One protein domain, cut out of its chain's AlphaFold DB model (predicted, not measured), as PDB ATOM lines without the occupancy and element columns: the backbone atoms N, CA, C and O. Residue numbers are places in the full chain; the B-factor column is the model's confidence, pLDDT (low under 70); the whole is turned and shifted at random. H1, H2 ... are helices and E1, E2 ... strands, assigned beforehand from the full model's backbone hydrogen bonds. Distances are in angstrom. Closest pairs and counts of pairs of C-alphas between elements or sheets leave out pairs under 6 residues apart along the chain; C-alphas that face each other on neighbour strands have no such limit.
ATOM      1  N   ASP A 296     -34.295 -43.899 -27.645       79.38
ATOM      2  CA  ASP A 296     -33.131 -43.055 -27.938       79.38
ATOM      3  C   ASP A 296     -32.086 -43.840 -28.764       79.38
ATOM      4  O   ASP A 296     -31.561 -43.320 -29.751       79.38
ATOM      5  N   GLY A 297     -31.854 -45.120 -28.442       78.75
ATOM      6  CA  GLY A 297     -30.987 -46.021 -29.209       78.75
ATOM      7  C   GLY A 297     -31.495 -46.302 -30.629       78.75
ATOM      8  O   GLY A 297     -30.716 -46.251 -31.586       78.75
ATOM      9  N   CYS A 298     -32.800 -46.532 -30.798       84.25
ATOM     10  CA  CYS A 298     -33.420 -46.704 -32.113       84.25
ATOM     11  C   CYS A 298     -33.282 -45.450 -32.982       84.25
ATOM     12  O   CYS A 298     -32.938 -45.555 -34.162       84.25
ATOM     13  N   LEU A 299     -33.519 -44.265 -32.410       83.19
ATOM     14  CA  LEU A 299     -33.333 -43.000 -33.122       83.19
ATOM     15  C   LEU A 299     -31.864 -42.780 -33.495       83.19
ATOM     16  O   LEU A 299     -31.586 -42.382 -34.621       83.19
ATOM     17  N   ALA A 300     -30.923 -43.090 -32.602       77.94
ATOM     18  CA  ALA A 300     -29.495 -43.000 -32.899       77.94
ATOM     19  C   ALA A 300     -29.083 -43.899 -34.080       77.94
ATOM     20  O   ALA A 300     -28.348 -43.464 -34.968       77.94
ATOM     21  N   GLU A 301     -29.561 -45.149 -34.134       79.69
ATOM     22  CA  GLU A 301     -29.337 -46.039 -35.289       79.69
ATOM     23  C   GLU A 301     -29.981 -45.509 -36.574       79.69
ATOM     24  O   GLU A 301     -29.304 -45.427 -37.601       79.69
ATOM     25  N   LEU A 302     -31.246 -45.073 -36.522       80.94
ATOM     26  CA  LEU A 302     -31.939 -44.488 -37.676       80.94
ATOM     27  C   LEU A 302     -31.189 -43.268 -38.226       80.94
ATOM     28  O   LEU A 302     -31.039 -43.117 -39.438       80.94
ATOM     29  N   LEU A 303     -30.702 -42.397 -37.343       76.94
ATOM     30  CA  LEU A 303     -29.994 -41.184 -37.730       76.94
ATOM     31  C   LEU A 303     -28.618 -41.497 -38.303       76.94
ATOM     32  O   LEU A 303     -28.303 -41.005 -39.385       76.94
ATOM     33  N   ARG A 304     -27.829 -42.368 -37.656       75.31
ATOM     34  CA  ARG A 304     -26.558 -42.865 -38.222       75.31
ATOM     35  C   ARG A 304     -26.758 -43.417 -39.627       75.31
ATOM     36  O   ARG A 304     -25.975 -43.118 -40.527       75.31
ATOM     37  N   TRP A 305     -27.835 -44.170 -39.807       75.62
ATOM     38  CA  TRP A 305     -28.227 -44.724 -41.085       75.62
ATOM     39  C   TRP A 305     -28.627 -43.645 -42.113       75.62
ATOM     40  O   TRP A 305     -28.144 -43.684 -43.244       75.62
ATOM     41  N   SER A 306     -29.408 -42.629 -41.722       70.06
ATOM     42  CA  SER A 306     -29.843 -41.530 -42.609       70.06
ATOM     43  C   SER A 306     -28.682 -40.732 -43.228       70.06
ATOM     44  O   SER A 306     -28.826 -40.135 -44.296       70.06
ATOM     45  N   TYR A 307     -27.508 -40.750 -42.589       66.06
ATOM     46  CA  TYR A 307     -26.304 -40.071 -43.070       66.06
ATOM     47  C   TYR A 307     -25.409 -40.938 -43.969       66.06
ATOM     48  O   TYR A 307     -24.475 -40.405 -44.588       66.06
ATOM     49  N   ALA A 308     -25.668 -42.248 -44.057       63.31
ATOM     50  CA  ALA A 308     -24.851 -43.177 -44.827       63.31
ATOM     51  C   ALA A 308     -24.966 -42.916 -46.348       63.31
ATOM     52  O   ALA A 308     -26.032 -42.543 -46.846       63.31
ATOM     53  N   PRO A 309     -23.888 -43.102 -47.132       55.16
ATOM     54  CA  PRO A 309     -23.964 -43.019 -48.588       55.16
ATOM     55  C   PRO A 309     -24.744 -44.228 -49.133       55.16
ATOM     56  O   PRO A 309     -24.238 -45.346 -49.084       55.16
ATOM     57  N   ILE A 310     -25.959 -44.021 -49.652       55.91
ATOM     58  CA  ILE A 310     -26.785 -45.078 -50.267       55.91
ATOM     59  C   ILE A 310     -26.769 -44.901 -51.793       55.91
ATOM     60  O   ILE A 310     -26.708 -43.777 -52.299       55.91
ATOM     61  N   ALA A 311     -26.781 -46.012 -52.534       45.03
ATOM     62  CA  ALA A 311     -26.856 -46.005 -53.992       45.03
ATOM     63  C   ALA A 311     -28.193 -45.411 -54.477       45.03
ATOM     64  O   ALA A 311     -29.251 -45.681 -53.918       45.03
ATOM     65  N   ILE A 312     -28.142 -44.589 -55.528       45.19
ATOM     66  CA  ILE A 312     -29.300 -43.847 -56.038       45.19
ATOM     67  C   ILE A 312     -29.975 -44.649 -57.151       45.19
ATOM     68  O   ILE A 312     -29.379 -44.868 -58.207       45.19
ATOM     69  N   SER A 313     -31.243 -44.999 -56.957       40.31
ATOM     70  CA  SER A 313     -32.162 -45.368 -58.033       40.31
ATOM     71  C   SER A 313     -33.100 -44.185 -58.315       40.31
ATOM     72  O   SER A 313     -33.597 -43.528 -57.402       40.31
ATOM     73  N   ARG A 314     -33.278 -43.839 -59.599       44.53
ATOM     74  CA  ARG A 314     -34.217 -42.794 -60.038       44.53
ATOM     75  C   ARG A 314     -35.536 -43.454 -60.421       44.53
ATOM     76  O   ARG A 314     -35.694 -43.886 -61.561       44.53
ATOM     77  N   MET A 315     -36.481 -43.495 -59.489       49.19
ATOM     78  CA  MET A 315     -37.878 -43.824 -59.775       49.19
ATOM     79  C   MET A 315     -38.741 -42.558 -59.825       49.19
ATOM     80  O   MET A 315     -38.457 -41.564 -59.154       49.19
ATOM     81  N   ALA A 316     -39.809 -42.585 -60.627       54.22
ATOM     82  CA  ALA A 316     -40.829 -41.543 -60.589       54.22
ATOM     83  C   ALA A 316     -41.510 -41.579 -59.212       54.22
ATOM     84  O   ALA A 316     -42.080 -42.604 -58.839       54.22
ATOM     85  N   ALA A 317     -41.434 -40.489 -58.441       56.16
ATOM     86  CA  ALA A 317     -42.017 -40.487 -57.099       56.16
ATOM     87  C   ALA A 317     -43.544 -40.587 -57.163       56.16
ATOM     88  O   ALA A 317     -44.152 -39.975 -58.048       56.16
ATOM     89  N   PRO A 318     -44.170 -41.261 -56.186       67.06
ATOM     90  CA  PRO A 318     -45.617 -41.240 -56.011       67.06
ATOM     91  C   PRO A 318     -46.148 -39.814 -55.788       67.06
ATOM     92  O   PRO A 318     -45.398 -38.898 -55.445       67.06
ATOM     93  N   ASP A 319     -47.459 -39.618 -55.964       72.62
ATOM     94  CA  ASP A 319     -48.105 -38.325 -55.688       72.62
ATOM     95  C   ASP A 319     -48.013 -37.925 -54.204       72.62
ATOM     96  O   ASP A 319     -48.101 -36.747 -53.872       72.62
ATOM     97  N   VAL A 320     -47.794 -38.890 -53.310       74.44
ATOM     98  CA  VAL A 320     -47.534 -38.669 -51.887       74.44
ATOM     99  C   VAL A 320     -46.309 -39.472 -51.479       74.44
ATOM    100  O   VAL A 320     -46.262 -40.674 -51.728       74.44
ATOM    101  N   ALA A 321     -45.344 -38.818 -50.840       77.50
ATOM    102  CA  ALA A 321     -44.110 -39.424 -50.355       77.50
ATOM    103  C   ALA A 321     -43.823 -38.988 -48.913       77.50
ATOM    104  O   ALA A 321     -44.059 -37.834 -48.556       77.50
ATOM    105  N   HIS A 322     -43.295 -39.898 -48.100       82.12
ATOM    106  CA  HIS A 322     -42.796 -39.618 -46.752       82.12
ATOM    107  C   HIS A 322     -41.361 -40.129 -46.599       82.12
ATOM    108  O   HIS A 322     -40.843 -40.812 -47.486       82.12
ATOM    109  N   GLY A 323     -40.705 -39.756 -45.508       80.94
ATOM    110  CA  GLY A 323     -39.295 -40.036 -45.313       80.94
ATOM    111  C   GLY A 323     -38.592 -38.979 -44.477       80.94
ATOM    112  O   GLY A 323     -39.207 -38.219 -43.721       80.94
ATOM    113  N   LEU A 324     -37.270 -38.946 -44.623       79.75
ATOM    114  CA  LEU A 324     -36.386 -38.093 -43.835       79.75
ATOM    115  C   LEU A 324     -35.630 -37.097 -44.719       79.75
ATOM    116  O   LEU A 324     -35.149 -37.452 -45.794       79.75
ATOM    117  N   TRP A 325     -35.466 -35.871 -44.226       79.88
ATOM    118  CA  TRP A 325     -34.534 -34.865 -44.730       79.88
ATOM    119  C   TRP A 325     -33.424 -34.655 -43.696       79.88
ATOM    120  O   TRP A 325     -33.614 -33.968 -42.686       79.88
ATOM    121  N   GLY A 326     -32.277 -35.306 -43.907       77.25
ATOM    122  CA  GLY A 326     -31.266 -35.453 -42.855       77.25
ATOM    123  C   GLY A 326     -31.892 -36.068 -41.587       77.25
ATOM    124  O   GLY A 326     -32.504 -37.131 -41.683       77.25
ATOM    125  N   PRO A 327     -31.813 -35.408 -40.413       79.31
ATOM    126  CA  PRO A 327     -32.385 -35.923 -39.169       79.31
ATOM    127  C   PRO A 327     -33.866 -35.588 -38.943       79.31
ATOM    128  O   PRO A 327     -34.351 -35.746 -37.823       79.31
ATOM    129  N   LEU A 328     -34.578 -35.041 -39.932       84.06
ATOM    130  CA  LEU A 328     -35.939 -34.528 -39.751       84.06
ATOM    131  C   LEU A 328     -36.957 -35.328 -40.566       84.06
ATOM    132  O   LEU A 328     -36.679 -35.625 -41.725       84.06
ATOM    133  N   PRO A 329     -38.156 -35.613 -40.027       86.38
ATOM    134  CA  PRO A 329     -39.242 -36.150 -40.833       86.38
ATOM    135  C   PRO A 329     -39.717 -35.070 -41.810       86.38
ATOM    136  O   PRO A 329     -40.024 -33.938 -41.409       86.38
ATOM    137  N   TRP A 330     -39.745 -35.407 -43.098       85.38
ATOM    138  CA  TRP A 330     -40.049 -34.460 -44.166       85.38
ATOM    139  C   TRP A 330     -40.755 -35.153 -45.325       85.38
ATOM    140  O   TRP A 330     -40.228 -36.070 -45.950       85.38
ATOM    141  N   TRP A 331     -41.978 -34.724 -45.599       86.56
ATOM    142  CA  TRP A 331     -42.884 -35.364 -46.542       86.56
ATOM    143  C   TRP A 331     -43.143 -34.479 -47.754       86.56
ATOM    144  O   TRP A 331     -42.855 -33.282 -47.754       86.56
ATOM    145  N   ARG A 332     -43.748 -35.054 -48.789       83.38
ATOM    146  CA  ARG A 332     -44.108 -34.354 -50.019       83.38
ATOM    147  C   ARG A 332     -45.478 -34.784 -50.528       83.38
ATOM    148  O   ARG A 332     -45.812 -35.966 -50.539       83.38
ATOM    149  N   ILE A 333     -46.243 -33.807 -51.004       82.69
ATOM    150  CA  ILE A 333     -47.511 -33.980 -51.711       82.69
ATOM    151  C   ILE A 333     -47.393 -33.286 -53.069       82.69
ATOM    152  O   ILE A 333     -47.184 -32.071 -53.156       82.69
ATOM    153  N   ARG A 334     -47.570 -34.055 -54.138       83.81
ATOM    154  CA  ARG A 334     -47.656 -33.569 -55.511       83.81
ATOM    155  C   ARG A 334     -49.109 -33.296 -55.872       83.81
ATOM    156  O   ARG A 334     -49.976 -34.153 -55.718       83.81
ATOM    157  N   VAL A 335     -49.364 -32.098 -56.387       83.81
ATOM    158  CA  VAL A 335     -50.680 -31.670 -56.866       83.81
ATOM    159  C   VAL A 335     -50.698 -31.485 -58.380       83.81
ATOM    160  O   VAL A 335     -49.746 -30.983 -58.983       83.81
ATOM    161  N   ARG A 336     -51.811 -31.885 -58.998       82.56
ATOM    162  CA  ARG A 336     -52.060 -31.855 -60.442       82.56
ATOM    163  C   ARG A 336     -53.361 -31.110 -60.751       82.56
ATOM    164  O   ARG A 336     -54.375 -31.294 -60.082       82.56
ATOM    165  N   GLY A 337     -53.344 -30.311 -61.815       81.88
ATOM    166  CA  GLY A 337     -54.502 -29.518 -62.240       81.88
ATOM    167  C   GLY A 337     -54.760 -28.281 -61.371       81.88
ATOM    168  O   GLY A 337     -54.251 -28.147 -60.259       81.88
ATOM    169  N   GLU A 338     -55.543 -27.337 -61.894       83.00
ATOM    170  CA  GLU A 338     -55.745 -26.041 -61.233       83.00
ATOM    171  C   GLU A 338     -56.473 -26.144 -59.891       83.00
ATOM    172  O   GLU A 338     -56.160 -25.389 -58.973       83.00
ATOM    173  N   ASP A 339     -57.419 -27.070 -59.749       79.12
ATOM    174  CA  ASP A 339     -58.228 -27.172 -58.533       79.12
ATOM    175  C   ASP A 339     -57.416 -27.704 -57.347       79.12
ATOM    176  O   ASP A 339     -57.545 -27.185 -56.237       79.12
ATOM    177  N   GLN A 340     -56.512 -28.668 -57.572       80.94
ATOM    178  CA  GLN A 340     -55.598 -29.125 -56.520       80.94
ATOM    179  C   GLN A 340     -54.566 -28.050 -56.173       80.94
ATOM    180  O   GLN A 340     -54.234 -27.891 -55.003       80.94
ATOM    181  N   VAL A 341     -54.090 -27.267 -57.152       83.12
ATOM    182  CA  VAL A 341     -53.183 -26.131 -56.898       83.12
ATOM    183  C   VAL A 341     -53.886 -25.040 -56.085       83.12
ATOM    184  O   VAL A 341     -53.300 -24.510 -55.139       83.12
ATOM    185  N   LYS A 342     -55.154 -24.732 -56.389       80.75
ATOM    186  CA  LYS A 342     -55.977 -23.808 -55.589       80.75
ATOM    187  C   LYS A 342     -56.155 -24.329 -54.161       80.75
ATOM    188  O   LYS A 342     -55.942 -23.569 -53.220       80.75
ATOM    189  N   ALA A 343     -56.470 -25.616 -53.996       76.88
ATOM    190  CA  ALA A 343     -56.601 -26.245 -52.682       76.88
ATOM    191  C   ALA A 343     -55.270 -26.257 -51.901       76.88
ATOM    192  O   ALA A 343     -55.256 -25.945 -50.711       76.88
ATOM    193  N   ALA A 344     -54.143 -26.545 -52.561       79.94
ATOM    194  CA  ALA A 344     -52.796 -26.491 -51.980       79.94
ATOM    195  C   ALA A 344     -52.448 -25.084 -51.492       79.94
ATOM    196  O   ALA A 344     -52.034 -24.899 -50.350       79.94
ATOM    197  N   THR A 345     -52.685 -24.083 -52.340       80.69
ATOM    198  CA  THR A 345     -52.404 -22.676 -52.029       80.69
ATOM    199  C   THR A 345     -53.263 -22.190 -50.866       80.69
ATOM    200  O   THR A 345     -52.750 -21.565 -49.943       80.69
ATOM    201  N   ALA A 346     -54.557 -22.529 -50.860       74.75
ATOM    202  CA  ALA A 346     -55.434 -22.230 -49.734       74.75
ATOM    203  C   ALA A 346     -54.930 -22.912 -48.451       74.75
ATOM    204  O   ALA A 346     -54.880 -22.298 -47.394       74.75
ATOM    205  N   THR A 347     -54.497 -24.172 -48.536       74.75
ATOM    206  CA  THR A 347     -53.950 -24.925 -47.394       74.75
ATOM    207  C   THR A 347     -52.688 -24.267 -46.809       74.75
ATOM    208  O   THR A 347     -52.558 -24.207 -45.589       74.75
ATOM    209  N   LEU A 348     -51.802 -23.699 -47.640       75.75
ATOM    210  CA  LEU A 348     -50.610 -22.954 -47.191       75.75
ATOM    211  C   LEU A 348     -50.947 -21.677 -46.408       75.75
ATOM    212  O   LEU A 348     -50.276 -21.372 -45.426       75.75
ATOM    213  N   VAL A 349     -51.977 -20.938 -46.825       71.62
ATOM    214  CA  VAL A 349     -52.426 -19.715 -46.130       71.62
ATOM    215  C   VAL A 349     -53.208 -20.062 -44.856       71.62
ATOM    216  O   VAL A 349     -53.046 -19.419 -43.823       71.62
ATOM    217  N   GLU A 350     -54.044 -21.096 -44.961       65.81
ATOM    218  CA  GLU A 350     -54.881 -21.738 -43.939       65.81
ATOM    219  C   GLU A 350     -54.141 -22.261 -42.685       65.81
ATOM    220  O   GLU A 350     -54.620 -22.158 -41.551       65.81
ATOM    221  N   GLY A 351     -52.988 -22.902 -42.912       58.06
ATOM    222  CA  GLY A 351     -52.361 -23.831 -41.966       58.06
ATOM    223  C   GLY A 351     -53.040 -25.215 -41.938       58.06
ATOM    224  O   GLY A 351     -54.201 -25.371 -42.326       58.06
ATOM    225  N   THR A 352     -52.322 -26.240 -41.456       55.25
ATOM    226  CA  THR A 352     -52.762 -27.655 -41.459       55.25
ATOM    227  C   THR A 352     -52.447 -28.356 -40.132       55.25
ATOM    228  O   THR A 352     -51.523 -27.953 -39.429       55.25
ATOM    229  N   ARG A 353     -53.201 -29.408 -39.774       55.03
ATOM    230  CA  ARG A 353     -52.927 -30.290 -38.620       55.03
ATOM    231  C   ARG A 353     -52.846 -31.756 -39.063       55.03
ATOM    232  O   ARG A 353     -53.467 -32.123 -40.060       55.03
ATOM    233  N   LEU A 354     -52.104 -32.587 -38.327       56.12
ATOM    234  CA  LEU A 354     -52.167 -34.046 -38.472       56.12
ATOM    235  C   LEU A 354     -53.462 -34.489 -37.777       56.12
ATOM    236  O   LEU A 354     -53.628 -34.203 -36.593       56.12
ATOM    237  N   LEU A 355     -54.412 -35.092 -38.497       54.94
ATOM    238  CA  LEU A 355     -55.794 -35.197 -37.997       54.94
ATOM    239  C   LEU A 355     -56.213 -36.600 -37.545       54.94
ATOM    240  O   LEU A 355     -57.273 -36.734 -36.938       54.94
ATOM    241  N   GLY A 356     -55.427 -37.642 -37.824       55.91
ATOM    242  CA  GLY A 356     -55.714 -38.974 -37.295       55.91
ATOM    243  C   GLY A 356     -54.990 -40.109 -38.004       55.91
ATOM    244  O   GLY A 356     -54.196 -39.898 -38.924       55.91
ATOM    245  N   LEU A 357     -55.288 -41.321 -37.540       60.72
ATOM    246  CA  LEU A 357     -54.594 -42.555 -37.893       60.72
ATOM    247  C   LEU A 357     -55.602 -43.648 -38.247       60.72
ATOM    248  O   LEU A 357     -56.567 -43.866 -37.519       60.72
ATOM    249  N   THR A 358     -55.391 -44.324 -39.370       59.28
ATOM    250  CA  THR A 358     -56.195 -45.475 -39.786       59.28
ATOM    251  C   THR A 358     -55.265 -46.673 -39.889       59.28
ATOM    252  O   THR A 358     -54.239 -46.591 -40.551       59.28
ATOM    253  N   ARG A 359     -55.585 -47.787 -39.231       56.59
ATOM    254  CA  ARG A 359     -54.912 -49.062 -39.510       56.59
ATOM    255  C   ARG A 359     -55.701 -49.803 -40.570       56.59
ATOM    256  O   ARG A 359     -56.932 -49.811 -40.528       56.59
ATOM    257  N   ASP A 360     -54.983 -50.408 -41.500       52.69
ATOM    258  CA  ASP A 360     -55.587 -51.347 -42.429       52.69
ATOM    259  C   ASP A 360     -55.863 -52.650 -41.667       52.69
ATOM    260  O   ASP A 360     -54.945 -53.296 -41.164       52.69
ATOM    261  N   PHE A 361     -57.138 -53.003 -41.504       43.47
ATOM    262  CA  PHE A 361     -57.532 -54.188 -40.733       43.47
ATOM    263  C   PHE A 361     -57.122 -55.489 -41.425       43.47
ATOM    264  O   PHE A 361     -56.914 -56.491 -40.745       43.47
ATOM    265  N   ASP A 362     -56.949 -55.452 -42.747       41.56
ATOM    266  CA  ASP A 362     -56.516 -56.604 -43.536       41.56
ATOM    267  C   ASP A 362     -54.983 -56.749 -43.542       41.56
ATOM    268  O   ASP A 362     -54.440 -57.741 -44.027       41.56
ATOM    269  N   SER A 363     -54.254 -55.767 -43.001       56.50
ATOM    270  CA  SER A 363     -52.792 -55.747 -42.923       56.50
ATOM    271  C   SER A 363     -52.343 -55.055 -41.631       56.50
ATOM    272  O   SER A 363     -52.015 -53.874 -41.661       56.50
ATOM    273  N   PRO A 364     -52.277 -55.762 -40.483       56.47
ATOM    274  CA  PRO A 364     -51.983 -55.162 -39.172       56.47
ATOM    275  C   PRO A 364     -50.604 -54.487 -39.076       56.47
ATOM    276  O   PRO A 364     -50.394 -53.643 -38.209       56.47
ATOM    277  N   GLY A 365     -49.681 -54.817 -39.986       61.94
ATOM    278  CA  GLY A 365     -48.412 -54.109 -40.155       61.94
ATOM    279  C   GLY A 365     -48.533 -52.762 -40.878       61.94
ATOM    280  O   GLY A 365     -47.552 -52.041 -40.949       61.94
ATOM    281  N   ARG A 366     -49.697 -52.384 -41.415       74.38
ATOM    282  CA  ARG A 366     -49.890 -51.145 -42.177       74.38
ATOM    283  C   ARG A 366     -50.582 -50.072 -41.341       74.38
ATOM    284  O   ARG A 366     -51.656 -50.278 -40.772       74.38
ATOM    285  N   LEU A 367     -49.990 -48.885 -41.348       76.88
ATOM    286  CA  LEU A 367     -50.491 -47.696 -40.670       76.88
ATOM    287  C   LEU A 367     -50.684 -46.563 -41.674       76.88
ATOM    288  O   LEU A 367     -49.762 -46.246 -42.407       76.88
ATOM    289  N   GLU A 368     -51.836 -45.906 -41.696       76.06
ATOM    290  CA  GLU A 368     -52.061 -44.713 -42.514       76.06
ATOM    291  C   GLU A 368     -52.205 -43.465 -41.648       76.06
ATOM    292  O   GLU A 368     -53.065 -43.404 -40.765       76.06
ATOM    293  N   LEU A 369     -51.402 -42.442 -41.938       77.25
ATOM    294  CA  LEU A 369     -51.533 -41.109 -41.358       77.25
ATOM    295  C   LEU A 369     -52.273 -40.190 -42.320       77.25
ATOM    296  O   LEU A 369     -51.945 -40.107 -43.506       77.25
ATOM    297  N   ILE A 370     -53.272 -39.485 -41.790       71.88
ATOM    298  CA  ILE A 370     -54.118 -38.591 -42.575       71.88
ATOM    299  C   ILE A 370     -53.731 -37.145 -42.270       71.88
ATOM    300  O   ILE A 370     -53.971 -36.621 -41.176       71.88
ATOM    301  N   CYS A 371     -53.173 -36.480 -43.278       72.31
ATOM    302  CA  CYS A 371     -52.990 -35.038 -43.276       72.31
ATOM    303  C   CYS A 371     -54.207 -34.404 -43.943       72.31
ATOM    304  O   CYS A 371     -54.513 -34.683 -45.106       72.31
ATOM    305  N   ARG A 372     -54.930 -33.563 -43.208       68.44
ATOM    306  CA  ARG A 372     -56.080 -32.848 -43.756       68.44
ATOM    307  C   ARG A 372     -56.091 -31.420 -43.228       68.44
ATOM    308  O   ARG A 372     -55.741 -31.127 -42.086       68.44
ATOM    309  N   ARG A 373     -56.501 -30.505 -44.093       66.00
ATOM    310  CA  ARG A 373     -56.749 -29.113 -43.732       66.00
ATOM    311  C   ARG A 373     -57.887 -29.010 -42.690       66.00
ATOM    312  O   ARG A 373     -58.915 -29.667 -42.861       66.00
ATOM    313  N   PRO A 374     -57.781 -28.156 -41.655       54.47
ATOM    314  CA  PRO A 374     -58.894 -27.849 -40.758       54.47
ATOM    315  C   PRO A 374     -60.153 -27.408 -41.531       54.47
ATOM    316  O   PRO A 374     -60.083 -26.563 -42.433       54.47
ATOM    317  N   ARG A 375     -61.312 -27.996 -41.189       53.66
ATOM    318  CA  ARG A 375     -62.601 -27.807 -41.891       53.66
ATOM    319  C   ARG A 375     -62.927 -26.313 -42.077       53.66
ATOM    320  O   ARG A 375     -63.056 -25.574 -41.104       53.66
ATOM    321  N   SER A 376     -63.042 -25.866 -43.326       52.59
ATOM    322  CA  SER A 376     -63.254 -24.462 -43.728       52.59
ATOM    323  C   SER A 376     -63.966 -24.395 -45.087       52.59
ATOM    324  O   SER A 376     -64.077 -25.402 -45.777       52.59
ATOM    325  N   GLY A 377     -64.491 -23.221 -45.457       53.00
ATOM    326  CA  GLY A 377     -65.372 -23.056 -46.625       53.00
ATOM    327  C   GLY A 377     -64.699 -23.093 -48.005       53.00
ATOM    328  O   GLY A 377     -65.401 -22.989 -49.007       53.00
ATOM    329  N   SER A 378     -63.371 -23.214 -48.084       58.31
ATOM    330  CA  SER A 378     -62.622 -23.333 -49.342       58.31
ATOM    331  C   SER A 378     -62.207 -24.788 -49.621       58.31
ATOM    332  O   SER A 378     -62.162 -25.597 -48.692       58.31
ATOM    333  N   PRO A 379     -61.869 -25.141 -50.877       61.91
ATOM    334  CA  PRO A 379     -61.369 -26.473 -51.215       61.91
ATOM    335  C   PRO A 379     -60.134 -26.850 -50.387       61.91
ATOM    336  O   PRO A 379     -59.220 -26.035 -50.230       61.91
ATOM    337  N   GLY A 380     -60.107 -28.076 -49.863       67.81
ATOM    338  CA  GLY A 380     -59.010 -28.606 -49.051       67.81
ATOM    339  C   GLY A 380     -58.348 -29.828 -49.684       67.81
ATOM    340  O   GLY A 380     -58.934 -30.494 -50.540       67.81
ATOM    341  N   LEU A 381     -57.123 -30.127 -49.245       71.50
ATOM    342  CA  LEU A 381     -56.433 -31.377 -49.561       71.50
ATOM    343  C   LEU A 381     -56.524 -32.343 -48.377       71.50
ATOM    344  O   LEU A 381     -56.281 -31.955 -47.228       71.50
ATOM    345  N   ARG A 382     -56.837 -33.602 -48.683       74.75
ATOM    346  CA  ARG A 382     -56.635 -34.749 -47.795       74.75
ATOM    347  C   ARG A 382     -55.567 -35.642 -48.416       74.75
ATOM    348  O   ARG A 382     -55.732 -36.072 -49.554       74.75
ATOM    349  N   ALA A 383     -54.496 -35.913 -47.681       76.38
ATOM    350  CA  ALA A 383     -53.423 -36.808 -48.099       76.38
ATOM    351  C   ALA A 383     -53.274 -37.965 -47.109       76.38
ATOM    352  O   ALA A 383     -53.329 -37.756 -45.895       76.38
ATOM    353  N   HIS A 384     -53.086 -39.169 -47.643       77.88
ATOM    354  CA  HIS A 384     -52.848 -40.387 -46.875       77.88
ATOM    355  C   HIS A 384     -51.393 -40.823 -47.051       77.88
ATOM    356  O   HIS A 384     -50.938 -40.992 -48.181       77.88
ATOM    357  N   PHE A 385     -50.684 -41.026 -45.944       80.19
ATOM    358  CA  PHE A 385     -49.308 -41.525 -45.905       80.19
ATOM    359  C   PHE A 385     -49.313 -42.914 -45.279       80.19
ATOM    360  O   PHE A 385     -49.741 -43.047 -44.135       80.19
ATOM    361  N   ALA A 386     -48.890 -43.941 -46.014       79.06
ATOM    362  CA  ALA A 386     -48.947 -45.322 -45.543       79.06
ATOM    363  C   ALA A 386     -47.566 -45.830 -45.115       79.06
ATOM    364  O   ALA A 386     -46.635 -45.847 -45.907       79.06
ATOM    365  N   PHE A 387     -47.481 -46.312 -43.884       80.31
ATOM    366  CA  PHE A 387     -46.309 -46.886 -43.246       80.31
ATOM    367  C   PHE A 387     -46.476 -48.398 -43.119       80.31
ATOM    368  O   PHE A 387     -47.575 -48.907 -42.914       80.31
ATOM    369  N   ASP A 388     -45.353 -49.096 -43.187       79.81
ATOM    370  CA  ASP A 388     -45.216 -50.536 -42.971       79.81
ATOM    371  C   ASP A 388     -44.393 -50.730 -41.697       79.81
ATOM    372  O   ASP A 388     -43.184 -50.534 -41.708       79.81
ATOM    373  N   LEU A 389     -45.050 -51.071 -40.595       83.19
ATOM    374  CA  LEU A 389     -44.466 -51.295 -39.276       83.19
ATOM    375  C   LEU A 389     -43.514 -52.499 -39.241       83.19
ATOM    376  O   LEU A 389     -42.767 -52.637 -38.281       83.19
ATOM    377  N   THR A 390     -43.492 -53.342 -40.281       81.50
ATOM    378  CA  THR A 390     -42.475 -54.397 -40.430       81.50
ATOM    379  C   THR A 390     -41.177 -53.880 -41.058       81.50
ATOM    380  O   THR A 390     -40.172 -54.590 -41.094       81.50
ATOM    381  N   ASN A 391     -41.171 -52.633 -41.540       79.62
ATOM    382  CA  ASN A 391     -39.986 -51.955 -42.034       79.62
ATOM    383  C   ASN A 391     -39.381 -51.085 -40.910       79.62
ATOM    384  O   ASN A 391     -40.020 -50.119 -40.475       79.62
ATOM    385  N   PRO A 392     -38.136 -51.355 -40.465       84.31
ATOM    386  CA  PRO A 392     -37.513 -50.610 -39.371       84.31
ATOM    387  C   PRO A 392     -37.330 -49.117 -39.675       84.31
ATOM    388  O   PRO A 392     -37.369 -48.302 -38.756       84.31
ATOM    389  N   ALA A 393     -37.192 -48.728 -40.948       81.00
ATOM    390  CA  ALA A 393     -37.090 -47.323 -41.332       81.00
ATOM    391  C   ALA A 393     -38.440 -46.591 -41.214       81.00
ATOM    392  O   ALA A 393     -38.473 -45.466 -40.723       81.00
ATOM    393  N   HIS A 394     -39.558 -47.238 -41.570       84.12
ATOM    394  CA  HIS A 394     -40.903 -46.681 -41.351       84.12
ATOM    395  C   HIS A 394     -41.236 -46.566 -39.865       84.12
ATOM    396  O   HIS A 394     -41.748 -45.538 -39.425       84.12
ATOM    397  N   ALA A 395     -40.936 -47.604 -39.081       88.06
ATOM    398  CA  ALA A 395     -41.155 -47.572 -37.641       88.06
ATOM    399  C   ALA A 395     -40.271 -46.503 -36.965       88.06
ATOM    400  O   ALA A 395     -40.756 -45.738 -36.135       88.06
ATOM    401  N   GLY A 396     -39.007 -46.368 -37.383       89.25
ATOM    402  CA  GLY A 396     -38.110 -45.309 -36.919       89.25
ATOM    403  C   GLY A 396     -38.588 -43.896 -37.281       89.25
ATOM    404  O   GLY A 396     -38.564 -43.005 -36.432       89.25
ATOM    405  N   GLU A 397     -39.071 -43.685 -38.510       88.25
ATOM    406  CA  GLU A 397     -39.659 -42.408 -38.933       88.25
ATOM    407  C   GLU A 397     -40.878 -42.041 -38.070       88.25
ATOM    408  O   GLU A 397     -40.987 -40.907 -37.598       88.25
ATOM    409  N   LEU A 398     -41.766 -43.004 -37.795       90.06
ATOM    410  CA  LEU A 398     -42.923 -42.799 -36.919       90.06
ATOM    411  C   LEU A 398     -42.519 -42.458 -35.484       90.06
ATOM    412  O   LEU A 398     -43.121 -41.560 -34.888       90.06
ATOM    413  N   LEU A 399     -41.491 -43.122 -34.942       92.38
ATOM    414  CA  LEU A 399     -40.947 -42.800 -33.622       92.38
ATOM    415  C   LEU A 399     -40.451 -41.350 -33.589       92.38
ATOM    416  O   LEU A 399     -40.755 -40.609 -32.655       92.38
ATOM    417  N   LEU A 400     -39.740 -40.921 -34.634       89.88
ATOM    418  CA  LEU A 400     -39.227 -39.561 -34.751       89.88
ATOM    419  C   LEU A 400     -40.354 -38.519 -34.823       89.88
ATOM    420  O   LEU A 400     -40.283 -37.490 -34.147       89.88
ATOM    421  N   ILE A 401     -41.415 -38.794 -35.587       90.62
ATOM    422  CA  ILE A 401     -42.610 -37.937 -35.654       90.62
ATOM    423  C   ILE A 401     -43.301 -37.873 -34.291       90.62
ATOM    424  O   ILE A 401     -43.647 -36.780 -33.844       90.62
ATOM    425  N   GLY A 402     -43.469 -39.011 -33.611       90.44
ATOM    426  CA  GLY A 402     -44.060 -39.073 -32.273       90.44
ATOM    427  C   GLY A 402     -43.267 -38.262 -31.246       90.44
ATOM    428  O   GLY A 402     -43.845 -37.487 -30.485       90.44
ATOM    429  N   LYS A 403     -41.931 -38.351 -31.286       88.75
ATOM    430  CA  LYS A 403     -41.030 -37.600 -30.397       88.75
ATOM    431  C   LYS A 403     -40.973 -36.105 -30.700       88.75
ATOM    432  O   LYS A 403     -40.849 -35.309 -29.769       88.75
ATOM    433  N   ARG A 404     -41.048 -35.709 -31.975       88.31
ATOM    434  CA  ARG A 404     -41.098 -34.291 -32.375       88.31
ATOM    435  C   ARG A 404     -42.483 -33.673 -32.185       88.31
ATOM    436  O   ARG A 404     -42.573 -32.472 -31.951       88.31
ATOM    437  N   GLY A 405     -43.544 -34.466 -32.317       87.62
ATOM    438  CA  GLY A 405     -44.926 -33.987 -32.374       87.62
ATOM    439  C   GLY A 405     -45.252 -33.207 -33.654       87.62
ATOM    440  O   GLY A 405     -46.281 -32.538 -33.721       87.62
ATOM    441  N   GLU A 406     -44.392 -33.250 -34.674       87.50
ATOM    442  CA  GLU A 406     -44.579 -32.502 -35.918       87.50
ATOM    443  C   GLU A 406     -43.791 -33.072 -37.098       87.50
ATOM    444  O   GLU A 406     -42.768 -33.737 -36.926       87.50
ATOM    445  N   VAL A 407     -44.259 -32.737 -38.300       88.50
ATOM    446  CA  VAL A 407     -43.645 -33.086 -39.582       88.50
ATOM    447  C   VAL A 407     -43.811 -31.944 -40.584       88.50
ATOM    448  O   VAL A 407     -44.826 -31.241 -40.582       88.50
ATOM    449  N   CYS A 408     -42.814 -31.742 -41.440       87.56
ATOM    450  CA  CYS A 408     -42.899 -30.788 -42.544       87.56
ATOM    451  C   CYS A 408     -43.384 -31.488 -43.814       87.56
ATOM    452  O   CYS A 408     -42.993 -32.619 -44.082       87.56
ATOM    453  N   VAL A 409     -44.247 -30.829 -44.589       86.75
ATOM    454  CA  VAL A 409     -44.840 -31.384 -45.811       86.75
ATOM    455  C   VAL A 409     -44.718 -30.381 -46.951       86.75
ATOM    456  O   VAL A 409     -45.372 -29.338 -46.943       86.75
ATOM    457  N   ASP A 410     -43.912 -30.702 -47.955       86.31
ATOM    458  CA  ASP A 410     -43.778 -29.894 -49.161       86.31
ATOM    459  C   ASP A 410     -44.955 -30.107 -50.107       86.31
ATOM    460  O   ASP A 410     -45.295 -31.234 -50.468       86.31
ATOM    461  N   LEU A 411     -45.540 -29.008 -50.570       84.62
ATOM    462  CA  LEU A 411     -46.507 -29.002 -51.658       84.62
ATOM    463  C   LEU A 411     -45.782 -28.668 -52.959       84.62
ATOM    464  O   LEU A 411     -45.180 -27.597 -53.087       84.62
ATOM    465  N   VAL A 412     -45.848 -29.571 -53.936       85.81
ATOM    466  CA  VAL A 412     -45.198 -29.394 -55.242       85.81
ATOM    467  C   VAL A 412     -46.197 -29.533 -56.383       85.81
ATOM    468  O   VAL A 412     -47.114 -30.351 -56.334       85.81
ATOM    469  N   ARG A 413     -46.015 -28.737 -57.433       86.38
ATOM    470  CA  ARG A 413     -46.754 -28.850 -58.692       86.38
ATOM    471  C   ARG A 413     -45.819 -29.380 -59.765       86.38
ATOM    472  O   ARG A 413     -44.796 -28.761 -60.023       86.38
ATOM    473  N   THR A 414     -46.211 -30.432 -60.464       77.50
ATOM    474  CA  THR A 414     -45.460 -30.880 -61.643       77.50
ATOM    475  C   THR A 414     -45.758 -29.970 -62.830       77.50
ATOM    476  O   THR A 414     -46.921 -29.678 -63.133       77.50
ATOM    477  N   SER A 415     -44.698 -29.466 -63.455       72.94
ATOM    478  CA  SER A 415     -44.764 -28.666 -64.677       72.94
ATOM    479  C   SER A 415     -44.917 -29.544 -65.922       72.94
ATOM    480  O   SER A 415     -44.705 -30.753 -65.877       72.94
ATOM    481  N   ASP A 416     -45.232 -28.918 -67.057       66.38
ATOM    482  CA  ASP A 416     -45.343 -29.598 -68.357       66.38
ATOM    483  C   ASP A 416     -44.007 -30.207 -68.836       66.38
ATOM    484  O   ASP A 416     -43.995 -31.034 -69.744       66.38
ATOM    485  N   LEU A 417     -42.885 -29.807 -68.224       64.19
ATOM    486  CA  LEU A 417     -41.538 -30.334 -68.470       64.19
ATOM    487  C   LEU A 417     -41.140 -31.448 -67.482       64.19
ATOM    488  O   LEU A 417     -39.967 -31.797 -67.406       64.19
ATOM    489  N   GLU A 418     -42.093 -31.971 -66.701       67.06
ATOM    490  CA  GLU A 418     -41.872 -32.947 -65.618       67.06
ATOM    491  C   GLU A 418     -40.951 -32.451 -64.484       67.06
ATOM    492  O   GLU A 418     -40.506 -33.230 -63.643       67.06
ATOM    493  N   GLU A 419     -40.706 -31.141 -64.398       69.50
ATOM    494  CA  GLU A 419     -40.010 -30.531 -63.263       69.50
ATOM    495  C   GLU A 419     -41.007 -30.176 -62.153       69.50
ATOM    496  O   GLU A 419     -42.033 -29.535 -62.410       69.50
ATOM    497  N   ASP A 420     -40.706 -30.570 -60.914       75.62
ATOM    498  CA  ASP A 420     -41.508 -30.219 -59.743       75.62
ATOM    499  C   ASP A 420     -41.220 -28.770 -59.302       75.62
ATOM    500  O   ASP A 420     -40.109 -28.409 -58.914       75.62
ATOM    501  N   ILE A 421     -42.255 -27.930 -59.326       81.69
ATOM    502  CA  ILE A 421     -42.242 -26.548 -58.847       81.69
ATOM    503  C   ILE A 421     -42.720 -26.532 -57.394       81.69
ATOM    504  O   ILE A 421     -43.863 -26.887 -57.098       81.69
ATOM    505  N   HIS A 422     -41.860 -26.083 -56.480       84.00
ATOM    506  CA  HIS A 422     -42.193 -25.945 -55.063       84.00
ATOM    507  C   HIS A 422     -43.203 -24.810 -54.833       84.00
ATOM    508  O   HIS A 422     -42.932 -23.654 -55.163       84.00
ATOM    509  N   LEU A 423     -44.363 -25.139 -54.257       83.75
ATOM    510  CA  LEU A 423     -45.414 -24.174 -53.917       83.75
ATOM    511  C   LEU A 423     -45.236 -23.605 -52.502       83.75
ATOM    512  O   LEU A 423     -45.561 -22.444 -52.265       83.75
ATOM    513  N   GLY A 424     -44.733 -24.419 -51.572       83.00
ATOM    514  CA  GLY A 424     -44.492 -24.054 -50.176       83.00
ATOM    515  C   GLY A 424     -44.396 -25.280 -49.262       83.00
ATOM    516  O   GLY A 424     -44.757 -26.387 -49.666       83.00
ATOM    517  N   THR A 425     -43.950 -25.073 -48.024       85.75
ATOM    518  CA  THR A 425     -43.851 -26.116 -46.989       85.75
ATOM    519  C   THR A 425     -44.894 -25.877 -45.899       85.75
ATOM    520  O   THR A 425     -45.015 -24.776 -45.362       85.75
ATOM    521  N   LEU A 426     -45.641 -26.921 -45.549       82.06
ATOM    522  CA  LEU A 426     -46.560 -26.941 -44.417       82.06
ATOM    523  C   LEU A 426     -45.862 -27.518 -43.190       82.06
ATOM    524  O   LEU A 426     -45.332 -28.623 -43.247       82.06
ATOM    525  N   ARG A 427     -45.955 -26.828 -42.053       83.31
ATOM    526  CA  ARG A 427     -45.636 -27.415 -40.749       83.31
ATOM    527  C   ARG A 427     -46.893 -28.058 -40.175       83.31
ATOM    528  O   ARG A 427     -47.860 -27.357 -39.876       83.31
ATOM    529  N   VAL A 428     -46.888 -29.379 -40.043       81.25
ATOM    530  CA  VAL A 428     -48.041 -30.166 -39.604       81.25
ATOM    531  C   VAL A 428     -47.773 -30.704 -38.202       81.25
ATOM    532  O   VAL A 428     -46.883 -31.524 -38.004       81.25
ATOM    533  N   THR A 429     -48.538 -30.236 -37.218       81.81
ATOM    534  CA  THR A 429     -48.413 -30.665 -35.816       81.81
ATOM    535  C   THR A 429     -49.363 -31.820 -35.507       81.81
ATOM    536  O   THR A 429     -50.528 -31.777 -35.918       81.81
ATOM    537  N   ALA A 430     -48.891 -32.803 -34.744       79.88
ATOM    538  CA  ALA A 430     -49.713 -33.822 -34.101       79.88
ATOM    539  C   ALA A 430     -50.162 -33.321 -32.719       79.88
ATOM    540  O   ALA A 430     -49.371 -32.728 -31.988       79.88
ATOM    541  N   GLU A 431     -51.430 -33.532 -32.360       75.44
ATOM    542  CA  GLU A 431     -51.879 -33.294 -30.981       75.44
ATOM    543  C   GLU A 431     -51.207 -34.297 -30.027       75.44
ATOM    544  O   GLU A 431     -50.815 -35.387 -30.457       75.44
ATOM    545  N   ASP A 432     -51.082 -33.942 -28.746       74.19
ATOM    546  CA  ASP A 432     -50.353 -34.732 -27.741       74.19
ATOM    547  C   ASP A 432     -50.822 -36.199 -27.698       74.19
ATOM    548  O   ASP A 432     -50.007 -37.116 -27.594       74.19
ATOM    549  N   GLU A 433     -52.136 -36.427 -27.828       73.31
ATOM    550  CA  GLU A 433     -52.739 -37.757 -27.940       73.31
ATOM    551  C   GLU A 433     -52.141 -38.573 -29.093       73.31
ATOM    552  O   GLU A 433     -51.748 -39.724 -28.914       73.31
ATOM    553  N   LEU A 434     -52.072 -37.975 -30.279       79.12
ATOM    554  CA  LEU A 434     -51.616 -38.656 -31.481       79.12
ATOM    555  C   LEU A 434     -50.099 -38.853 -31.453       79.12
ATOM    556  O   LEU A 434     -49.632 -39.943 -31.756       79.12
ATOM    557  N   ALA A 435     -49.330 -37.847 -31.030       84.19
ATOM    558  CA  ALA A 435     -47.873 -37.944 -30.915       84.19
ATOM    559  C   ALA A 435     -47.438 -39.083 -29.973       84.19
ATOM    560  O   ALA A 435     -46.537 -39.866 -30.294       84.19
ATOM    561  N   HIS A 436     -48.120 -39.222 -28.833       81.31
ATOM    562  CA  HIS A 436     -47.834 -40.289 -27.882       81.31
ATOM    563  C   HIS A 436     -48.249 -41.663 -28.430       81.31
ATOM    564  O   HIS A 436     -47.438 -42.585 -28.392       81.31
ATOM    565  N   MET A 437     -49.424 -41.779 -29.060       81.31
ATOM    566  CA  MET A 437     -49.838 -43.021 -29.724       81.31
ATOM    567  C   MET A 437     -48.848 -43.449 -30.819       81.31
ATOM    568  O   MET A 437     -48.484 -44.619 -30.891       81.31
ATOM    569  N   LEU A 438     -48.366 -42.518 -31.648       87.00
ATOM    570  CA  LEU A 438     -47.348 -42.813 -32.664       87.00
ATOM    571  C   LEU A 438     -46.057 -43.342 -32.038       87.00
ATOM    572  O   LEU A 438     -45.494 -44.307 -32.546       87.00
ATOM    573  N   THR A 439     -45.626 -42.740 -30.925       90.06
ATOM    574  CA  THR A 439     -44.440 -43.177 -30.177       90.06
ATOM    575  C   THR A 439     -44.600 -44.623 -29.707       90.06
ATOM    576  O   THR A 439     -43.706 -45.428 -29.935       90.06
ATOM    577  N   GLU A 440     -45.745 -44.982 -29.121       83.50
ATOM    578  CA  GLU A 440     -45.993 -46.344 -28.631       83.50
ATOM    579  C   GLU A 440     -46.069 -47.384 -29.749       83.50
ATOM    580  O   GLU A 440     -45.454 -48.447 -29.657       83.50
ATOM    581  N   ILE A 441     -46.807 -47.074 -30.819       84.56
ATOM    582  CA  ILE A 441     -46.939 -47.961 -31.979       84.56
ATOM    583  C   ILE A 441     -45.563 -48.222 -32.596       84.56
ATOM    584  O   ILE A 441     -45.231 -49.369 -32.898       84.56
ATOM    585  N   ALA A 442     -44.769 -47.165 -32.762       90.44
ATOM    586  CA  ALA A 442     -43.431 -47.249 -33.324       90.44
ATOM    587  C   ALA A 442     -42.476 -48.034 -32.418       90.44
ATOM    588  O   ALA A 442     -41.800 -48.942 -32.893       90.44
ATOM    589  N   SER A 443     -42.466 -47.735 -31.116       89.44
ATOM    590  CA  SER A 443     -41.683 -48.461 -30.113       89.44
ATOM    591  C   SER A 443     -41.959 -49.955 -30.129       89.44
ATOM    592  O   SER A 443     -41.029 -50.754 -30.211       89.44
ATOM    593  N   LYS A 444     -43.238 -50.339 -30.104       84.06
ATOM    594  CA  LYS A 444     -43.631 -51.747 -30.113       84.06
ATOM    595  C   LYS A 444     -43.169 -52.449 -31.391       84.06
ATOM    596  O   LYS A 444     -42.583 -53.524 -31.313       84.06
ATOM    597  N   ALA A 445     -43.378 -51.821 -32.547       85.81
ATOM    598  CA  ALA A 445     -42.932 -52.360 -33.829       85.81
ATOM    599  C   ALA A 445     -41.403 -52.536 -33.879       85.81
ATOM    600  O   ALA A 445     -40.907 -53.580 -34.297       85.81
ATOM    601  N   LEU A 446     -40.644 -51.547 -33.398       88.50
ATOM    602  CA  LEU A 446     -39.183 -51.618 -33.331       88.50
ATOM    603  C   LEU A 446     -38.702 -52.708 -32.368       88.50
ATOM    604  O   LEU A 446     -37.744 -53.406 -32.687       88.50
ATOM    605  N   ALA A 447     -39.364 -52.885 -31.221       84.31
ATOM    606  CA  ALA A 447     -39.036 -53.938 -30.261       84.31
ATOM    607  C   ALA A 447     -39.300 -55.339 -30.837       84.31
ATOM    608  O   ALA A 447     -38.502 -56.254 -30.642       84.31
ATOM    609  N   GLU A 448     -40.387 -55.509 -31.596       84.25
ATOM    610  CA  GLU A 448     -40.678 -56.754 -32.315       84.25
ATOM    611  C   GLU A 448     -39.618 -57.044 -33.393       84.25
ATOM    612  O   GLU A 448     -39.136 -58.174 -33.491       84.25
ATOM    613  N   LEU A 449     -39.200 -56.023 -34.153       83.06
ATOM    614  CA  LEU A 449     -38.162 -56.135 -35.187       83.06
ATOM    615  C   LEU A 449     -36.762 -56.405 -34.622       83.06
ATOM    616  O   LEU A 449     -35.980 -57.125 -35.241       83.06
ATOM    617  N   ALA A 450     -36.447 -55.853 -33.449       78.25
ATOM    618  CA  ALA A 450     -35.191 -56.096 -32.741       78.25
ATOM    619  C   ALA A 450     -35.110 -57.506 -32.111       78.25
ATOM    620  O   ALA A 450     -34.031 -57.927 -31.696       78.25
ATOM    621  N   GLY A 451     -36.231 -58.242 -32.068       68.88
ATOM    622  CA  GLY A 451     -36.390 -59.486 -31.317       68.88
ATOM    623  C   GLY A 451     -36.803 -59.205 -29.870       68.88
ATOM    624  O   GLY A 451     -36.247 -58.323 -29.223       68.88
ATOM    625  N   ALA A 452     -37.803 -59.943 -29.365       49.62
ATOM    626  CA  ALA A 452     -38.423 -59.678 -28.064       49.62
ATOM    627  C   ALA A 452     -37.379 -59.462 -26.945       49.62
ATOM    628  O   ALA A 452     -36.477 -60.296 -26.803       49.62
ATOM    629  N   PRO A 453     -37.514 -58.400 -26.127       44.84
ATOM    630  CA  PRO A 453     -36.568 -58.089 -25.068       44.84
ATOM    631  C   PRO A 453     -36.654 -59.174 -23.993       44.84
ATOM    632  O   PRO A 453     -37.555 -59.182 -23.156       44.84
ATOM    633  N   LYS A 454     -35.735 -60.136 -24.024       37.75
ATOM    634  CA  LYS A 454     -35.519 -61.053 -22.907       37.75
ATOM    635  C   LYS A 454     -34.261 -60.618 -22.175       37.75
ATOM    636  O   LYS A 454     -33.186 -60.789 -22.723       37.75
ATOM    637  N   VAL A 455     -34.481 -60.134 -20.947       37.38
ATOM    638  CA  VAL A 455     -33.551 -60.011 -19.808       37.38
ATOM    639  C   VAL A 455     -32.231 -59.296 -20.119       37.38
ATOM    640  O   VAL A 455     -31.390 -59.833 -20.823       37.38
ATOM    641  N   ASP A 456     -32.069 -58.118 -19.507       40.62
ATOM    642  CA  ASP A 456     -30.929 -57.196 -19.606       40.62
ATOM    643  C   ASP A 456     -30.658 -56.702 -21.038       40.62
ATOM    644  O   ASP A 456     -30.174 -57.410 -21.919       40.62
ATOM    645  N   VAL A 457     -31.061 -55.452 -21.298       42.59
ATOM    646  CA  VAL A 457     -30.908 -54.777 -22.595       42.59
ATOM    647  C   VAL A 457     -29.442 -54.373 -22.782       42.59
ATOM    648  O   VAL A 457     -29.097 -53.195 -22.786       42.59
ATOM    649  N   ASP A 458     -28.581 -55.366 -22.969       46.50
ATOM    650  CA  ASP A 458     -27.189 -55.190 -23.365       46.50
ATOM    651  C   ASP A 458     -27.126 -55.265 -24.892       46.50
ATOM    652  O   ASP A 458     -27.369 -56.342 -25.426       46.50
ATOM    653  N   ASP A 459     -26.811 -54.153 -25.575       51.75
ATOM    654  CA  ASP A 459     -26.320 -53.917 -26.963       51.75
ATOM    655  C   ASP A 459     -26.823 -54.734 -28.178       51.75
ATOM    656  O   ASP A 459     -26.704 -54.277 -29.319       51.75
ATOM    657  N   HIS A 460     -27.433 -55.898 -28.001       48.28
ATOM    658  CA  HIS A 460     -27.787 -56.859 -29.033       48.28
ATOM    659  C   HIS A 460     -29.083 -56.466 -29.754       48.28
ATOM    660  O   HIS A 460     -29.155 -56.619 -30.971       48.28
ATOM    661  N   GLY A 461     -30.070 -55.885 -29.053       60.19
ATOM    662  CA  GLY A 461     -31.341 -55.453 -29.658       60.19
ATOM    663  C   GLY A 461     -31.191 -54.258 -30.612       60.19
ATOM    664  O   GLY A 461     -31.660 -54.292 -31.747       60.19
ATOM    665  N   VAL A 462     -30.461 -53.217 -30.193       70.31
ATOM    666  CA  VAL A 462     -30.195 -52.035 -31.038       70.31
ATOM    667  C   VAL A 462     -29.259 -52.392 -32.203       70.31
ATOM    668  O   VAL A 462     -29.488 -51.957 -33.331       70.31
ATOM    669  N   SER A 463     -28.266 -53.262 -31.983       71.44
ATOM    670  CA  SER A 463     -27.389 -53.750 -33.059       71.44
ATOM    671  C   SER A 463     -28.149 -54.549 -34.127       71.44
ATOM    672  O   SER A 463     -27.865 -54.398 -35.319       71.44
ATOM    673  N   ALA A 464     -29.132 -55.366 -33.727       77.75
ATOM    674  CA  ALA A 464     -29.999 -56.098 -34.652       77.75
ATOM    675  C   ALA A 464     -30.847 -55.148 -35.513       77.75
ATOM    676  O   ALA A 464     -30.951 -55.346 -36.724       77.75
ATOM    677  N   LEU A 465     -31.377 -54.071 -34.920       80.38
ATOM    678  CA  LEU A 465     -32.083 -53.024 -35.664       80.38
ATOM    679  C   LEU A 465     -31.164 -52.325 -36.676       80.38
ATOM    680  O   LEU A 465     -31.563 -52.115 -37.823       80.38
ATOM    681  N   GLY A 466     -29.927 -52.007 -36.282       78.38
ATOM    682  CA  GLY A 466     -28.926 -51.430 -37.183       78.38
ATOM    683  C   GLY A 466     -28.630 -52.329 -38.390       78.38
ATOM    684  O   GLY A 466     -28.488 -51.840 -39.512       78.38
ATOM    685  N   GLU A 467     -28.590 -53.648 -38.195       79.12
ATOM    686  CA  GLU A 467     -28.450 -54.621 -39.284       79.12
ATOM    687  C   GLU A 467     -29.704 -54.698 -40.170       79.12
ATOM    688  O   GLU A 467     -29.592 -54.669 -41.396       79.12
ATOM    689  N   ALA A 468     -30.898 -54.703 -39.576       78.19
ATOM    690  CA  ALA A 468     -32.159 -54.694 -40.318       78.19
ATOM    691  C   ALA A 468     -32.323 -53.426 -41.182       78.19
ATOM    692  O   ALA A 468     -32.783 -53.501 -42.327       78.19
ATOM    693  N   LEU A 469     -31.904 -52.260 -40.673       76.12
ATOM    694  CA  LEU A 469     -31.867 -51.000 -41.427       76.12
ATOM    695  C   LEU A 469     -30.904 -51.075 -42.621       76.12
ATOM    696  O   LEU A 469     -31.269 -50.664 -43.725       76.12
ATOM    697  N   ARG A 470     -29.705 -51.649 -42.436       74.56
ATOM    698  CA  ARG A 470     -28.745 -51.877 -43.534       74.56
ATOM    699  C   ARG A 470     -29.332 -52.773 -44.625       74.56
ATOM    700  O   ARG A 470     -29.324 -52.392 -45.791       74.56
ATOM    701  N   GLN A 471     -29.919 -53.907 -44.246       72.25
ATOM    702  CA  GLN A 471     -30.533 -54.845 -45.195       72.25
ATOM    703  C   GLN A 471     -31.723 -54.233 -45.946       72.25
ATOM    704  O   GLN A 471     -31.902 -54.472 -47.140       72.25
ATOM    705  N   THR A 472     -32.531 -53.416 -45.264       67.69
ATOM    706  CA  THR A 472     -33.637 -52.677 -45.894       67.69
ATOM    707  C   THR A 472     -33.115 -51.717 -46.961       67.69
ATOM    708  O   THR A 472     -33.709 -51.613 -48.039       67.69
ATOM    709  N   ALA A 473     -31.992 -51.049 -46.690       61.06
ATOM    710  CA  ALA A 473     -31.399 -50.096 -47.617       61.06
ATOM    711  C   ALA A 473     -30.892 -50.734 -48.908       61.06
ATOM    712  O   ALA A 473     -31.126 -50.187 -49.985       61.06
ATOM    713  N   ASP A 474     -30.286 -51.914 -48.809       58.00
ATOM    714  CA  ASP A 474     -29.798 -52.654 -49.973       58.00
ATOM    715  C   ASP A 474     -30.937 -53.198 -50.856       58.00
ATOM    716  O   ASP A 474     -30.730 -53.475 -52.038       58.00
ATOM    717  N   ALA A 475     -32.149 -53.342 -50.306       49.22
ATOM    718  CA  ALA A 475     -33.271 -53.982 -50.987       49.22
ATOM    719  C   ALA A 475     -34.352 -53.019 -51.521       49.22
ATOM    720  O   ALA A 475     -35.101 -53.418 -52.417       49.22
ATOM    721  N   ARG A 476     -34.530 -51.819 -50.936       53.12
ATOM    722  CA  ARG A 476     -35.792 -51.053 -51.063       53.12
ATOM    723  C   ARG A 476     -35.675 -49.527 -50.873       53.12
ATOM    724  O   ARG A 476     -36.539 -48.954 -50.211       53.12
ATOM    725  N   LEU A 477     -34.669 -48.816 -51.385       50.72
ATOM    726  CA  LEU A 477     -34.629 -47.346 -51.221       50.72
ATOM    727  C   LEU A 477     -34.288 -46.571 -52.487       50.72
ATOM    728  O   LEU A 477     -33.372 -46.929 -53.219       50.72
ATOM    729  N   ASP A 478     -34.986 -45.446 -52.660       53.69
ATOM    730  CA  ASP A 478     -34.708 -44.433 -53.673       53.69
ATOM    731  C   ASP A 478     -34.315 -43.118 -52.972       53.69
ATOM    732  O   ASP A 478     -34.984 -42.656 -52.046       53.69
ATOM    733  N   GLN A 479     -33.226 -42.484 -53.412       47.03
ATOM    734  CA  GLN A 479     -32.827 -41.154 -52.939       47.03
ATOM    735  C   GLN A 479     -33.250 -40.077 -53.941       47.03
ATOM    736  O   GLN A 479     -33.004 -40.208 -55.143       47.03
ATOM    737  N   TRP A 480     -33.788 -38.959 -53.448       42.50
ATOM    738  CA  TRP A 480     -33.980 -37.743 -54.245       42.50
ATOM    739  C   TRP A 480     -32.839 -36.749 -53.945       42.50
ATOM    740  O   TRP A 480     -32.670 -36.289 -52.817       42.50
ATOM    741  N   SER A 481     -32.001 -36.411 -54.937       38.69
ATOM    742  CA  SER A 481     -30.921 -35.406 -54.784       38.69
ATOM    743  C   SER A 481     -31.426 -34.010 -55.186       38.69
ATOM    744  O   SER A 481     -32.127 -33.906 -56.185       38.69
ATOM    745  N   ALA A 482     -31.091 -32.899 -54.520       35.16
ATOM    746  CA  ALA A 482     -29.726 -32.422 -54.254       35.16
ATOM    747  C   ALA A 482     -29.371 -32.188 -52.766       35.16
ATOM    748  O   ALA A 482     -28.318 -31.622 -52.475       35.16
ATOM    749  N   ALA A 483     -30.213 -32.619 -51.823       44.06
ATOM    750  CA  ALA A 483     -29.990 -32.413 -50.387       44.06
ATOM    751  C   ALA A 483     -30.528 -33.577 -49.518       44.06
ATOM    752  O   ALA A 483     -31.137 -33.340 -48.485       44.06
ATOM    753  N   ARG A 484     -30.291 -34.829 -49.947       51.12
ATOM    754  CA  ARG A 484     -30.540 -36.083 -49.195       51.12
ATOM    755  C   ARG A 484     -31.922 -36.176 -48.524       51.12
ATOM    756  O   ARG A 484     -32.031 -36.270 -47.305       51.12
ATOM    757  N   GLU A 485     -32.970 -36.196 -49.341       50.53
ATOM    758  CA  GLU A 485     -34.261 -36.743 -48.916       50.53
ATOM    759  C   GLU A 485     -34.244 -38.261 -49.142       50.53
ATOM    760  O   GLU A 485     -33.980 -38.726 -50.258       50.53
ATOM    761  N   VAL A 486     -34.487 -39.031 -48.083       47.06
ATOM    762  CA  VAL A 486     -34.542 -40.495 -48.128       47.06
ATOM    763  C   VAL A 486     -36.002 -40.920 -48.193       47.06
ATOM    764  O   VAL A 486     -36.726 -40.774 -47.210       47.06
ATOM    765  N   LEU A 487     -36.427 -41.448 -49.346       49.91
ATOM    766  CA  LEU A 487     -37.723 -42.106 -49.475       49.91
ATOM    767  C   LEU A 487     -37.591 -43.498 -48.871       49.91
ATOM    768  O   LEU A 487     -36.829 -44.319 -49.386       49.91
ATOM    769  N   VAL A 488     -38.356 -43.791 -47.825       52.16
ATOM    770  CA  VAL A 488     -38.510 -45.182 -47.408       52.16
ATOM    771  C   VAL A 488     -39.482 -45.825 -48.397       52.16
ATOM    772  O   VAL A 488     -40.663 -45.485 -48.410       52.16
ATOM    773  N   THR A 489     -38.984 -46.634 -49.347       43.91
ATOM    774  CA  THR A 489     -39.867 -47.092 -50.429       43.91
ATOM    775  C   THR A 489     -40.912 -48.053 -49.889       43.91
ATOM    776  O   THR A 489     -40.663 -48.953 -49.079       43.91
ATOM    777  N   MET A 490     -42.117 -47.826 -50.384       46.62
ATOM    778  CA  MET A 490     -43.280 -48.642 -50.141       46.62
ATOM    779  C   MET A 490     -43.060 -49.984 -50.846       46.62
ATOM    780  O   MET A 490     -42.729 -50.024 -52.033       46.62
ATOM    781  N   SER A 491     -43.225 -51.101 -50.134       41.88
ATOM    782  CA  SER A 491     -43.295 -52.411 -50.784       41.88
ATOM    783  C   SER A 491     -44.359 -52.358 -51.891       41.88
ATOM    784  O   SER A 491     -45.392 -51.703 -51.739       41.88
ATOM    785  N   ALA A 492     -44.060 -52.977 -53.038       39.75
ATOM    786  CA  ALA A 492     -44.836 -52.864 -54.274       39.75
ATOM    787  C   ALA A 492     -46.353 -53.030 -54.035       39.75
ATOM    788  O   ALA A 492     -46.843 -54.151 -53.923       39.75
ATOM    789  N   GLY A 493     -47.088 -51.912 -53.959       43.44
ATOM    790  CA  GLY A 493     -48.550 -51.895 -53.807       43.44
ATOM    791  C   GLY A 493     -49.117 -51.001 -52.698       43.44
ATOM    792  O   GLY A 493     -50.303 -50.684 -52.751       43.44
ATOM    793  N   LEU A 494     -48.317 -50.543 -51.733       52.81
ATOM    794  CA  LEU A 494     -48.752 -49.502 -50.797       52.81
ATOM    795  C   LEU A 494     -48.507 -48.153 -51.487       52.81
ATOM    796  O   LEU A 494     -47.374 -47.853 -51.829       52.81
ATOM    797  N   ALA A 495     -49.538 -47.357 -51.759       56.59
ATOM    798  CA  ALA A 495     -49.379 -46.003 -52.291       56.59
ATOM    799  C   ALA A 495     -50.280 -45.058 -51.501       56.59
ATOM    800  O   ALA A 495     -51.478 -45.311 -51.361       56.59
ATOM    801  N   GLY A 496     -49.699 -43.976 -50.980       58.66
ATOM    802  CA  GLY A 496     -50.478 -42.860 -50.463       58.66
ATOM    803  C   GLY A 496     -51.325 -42.230 -51.570       58.66
ATOM    804  O   GLY A 496     -51.026 -42.372 -52.759       58.66
ATOM    805  N   ASN A 497     -52.392 -41.526 -51.206       66.75
ATOM    806  CA  ASN A 497     -53.256 -40.854 -52.172       66.75
ATOM    807  C   ASN A 497     -53.593 -39.424 -51.740       66.75
ATOM    808  O   ASN A 497     -53.503 -39.064 -50.565       66.75
ATOM    809  N   VAL A 498     -53.984 -38.610 -52.721       64.12
ATOM    810  CA  VAL A 498     -54.474 -37.244 -52.520       64.12
ATOM    811  C   VAL A 498     -55.924 -37.180 -52.971       64.12
ATOM    812  O   VAL A 498     -56.247 -37.527 -54.107       64.12
ATOM    813  N   VAL A 499     -56.799 -36.706 -52.090       69.50
ATOM    814  CA  VAL A 499     -58.223 -36.511 -52.364       69.50
ATOM    815  C   VAL A 499     -58.556 -35.026 -52.243       69.50
ATOM    816  O   VAL A 499     -58.201 -34.368 -51.262       69.50
ATOM    817  N   LEU A 500     -59.240 -34.498 -53.260       63.84
ATOM    818  CA  LEU A 500     -59.726 -33.120 -53.293       63.84
ATOM    819  C   LEU A 500     -61.067 -33.049 -52.558       63.84
ATOM    820  O   LEU A 500     -62.004 -33.769 -52.902       63.84
ATOM    821  N   GLU A 501     -61.164 -32.187 -51.551       64.50
ATOM    822  CA  GLU A 501     -62.396 -32.000 -50.789       64.50
ATOM    823  C   GLU A 501     -63.105 -30.714 -51.197       64.50
ATOM    824  O   GLU A 501     -62.624 -29.603 -50.958       64.50
ATOM    825  N   THR A 502     -64.290 -30.859 -51.785       53.12
ATOM    826  CA  THR A 502     -65.186 -29.748 -52.107       53.12
ATOM    827  C   THR A 502     -66.077 -29.441 -50.898       53.12
ATOM    828  O   THR A 502     -67.166 -29.989 -50.792       53.12
TER     829      THR A 502
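What this domain is: This is residues 296 to 502 of the 825 residues of the protein "GIY-YIG nuclease family protein" of Micromonospora sp. KC207 (UniProt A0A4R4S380). Two strongly twisted sheets, one of six strands and one of four, lie partly face to face with strands crossed; helix H2 covers one open side of this sandwich and H3 another. H4, H1 and H5 pack on H3, a cluster of helices at one end of the longest axis. The printed part has 207 residues, with five named helices and ten named strands in the order H1 E1 E2 H2 E3 E4 E5 H3 E6 E7 H4 H5 E8 E9 E10, a mixed class. The larger sheet runs E7 E6 E2 E1 E9 E8, mixed; the smaller runs E3 E4 E5 E10, antiparallel. The whole is compact, with a radius of gyration of the C-alphas of 17.2 A and spans of 56 by 37 by 30 A.

How they stand to each other: Begin at the larger sheet: E7 (420 to 429), E6 (406 to 414), E2 (328 to 335), E1 (323 to 325), E9 (485 to 488) and E8 (477 to 480). E6 and E2 are parallel; N 331 and O 408 are 2.8 A apart, within hydrogen-bond range. E7 and E6 form a hairpin, with N 409 and O 426 at 2.8 A. In the other sheet E3 (353 to 359), E4 (366 to 372) and E5 (380 to 388) make a meander, each the antiparallel neighbour of the one before; N 369 and O 385 are 2.8 A apart. E10 (497 to 501) is antiparallel to E5, with N 499 and O 382 at 2.8 A. The sheets form a sandwich, two sheets face to face, their strands at 70 degrees. H2 (337 to 350) is on both sheets, at heights of 9.2 A and 8.6 A; its closest C-alphas to E5 are Ala 343 and Gly 380, 5.0 A. H3 (392 to 404) is also on both. H4 (432 to 449), on the smaller sheet, touches H3 at a shallow tilt of 27 degrees, opposite ways, closest at C-alphas Ala 435 and Gly 402, 4.2 A. H1 (296 to 306) touches H5 (460 to 476), closest at C-alphas Glu 301 and Gly 466, 5.7 A. In these five helices every O i to N i+4 pair is within hydrogen-bond range.

Where its parts are: Find C-alpha 296, where H1 begins, at (-33.131, -43.055, -27.938). E5 measures 26.6 A, E6 25.8 A and H4 25.7 A; E7, 24.9 A, bends by 61 degrees at residue 423. E10 ends at C-alpha 501, (-62.396, -32.000, -50.789).

The domain as a whole: The C-alphas farthest apart, Asp 416 and Val 455, are 58.5 A apart. The printed part has no cut; the long link is H1 to E1. Mean pLDDT of the printed part is 70.2, with 83 residues under 70, among them 472 to 502.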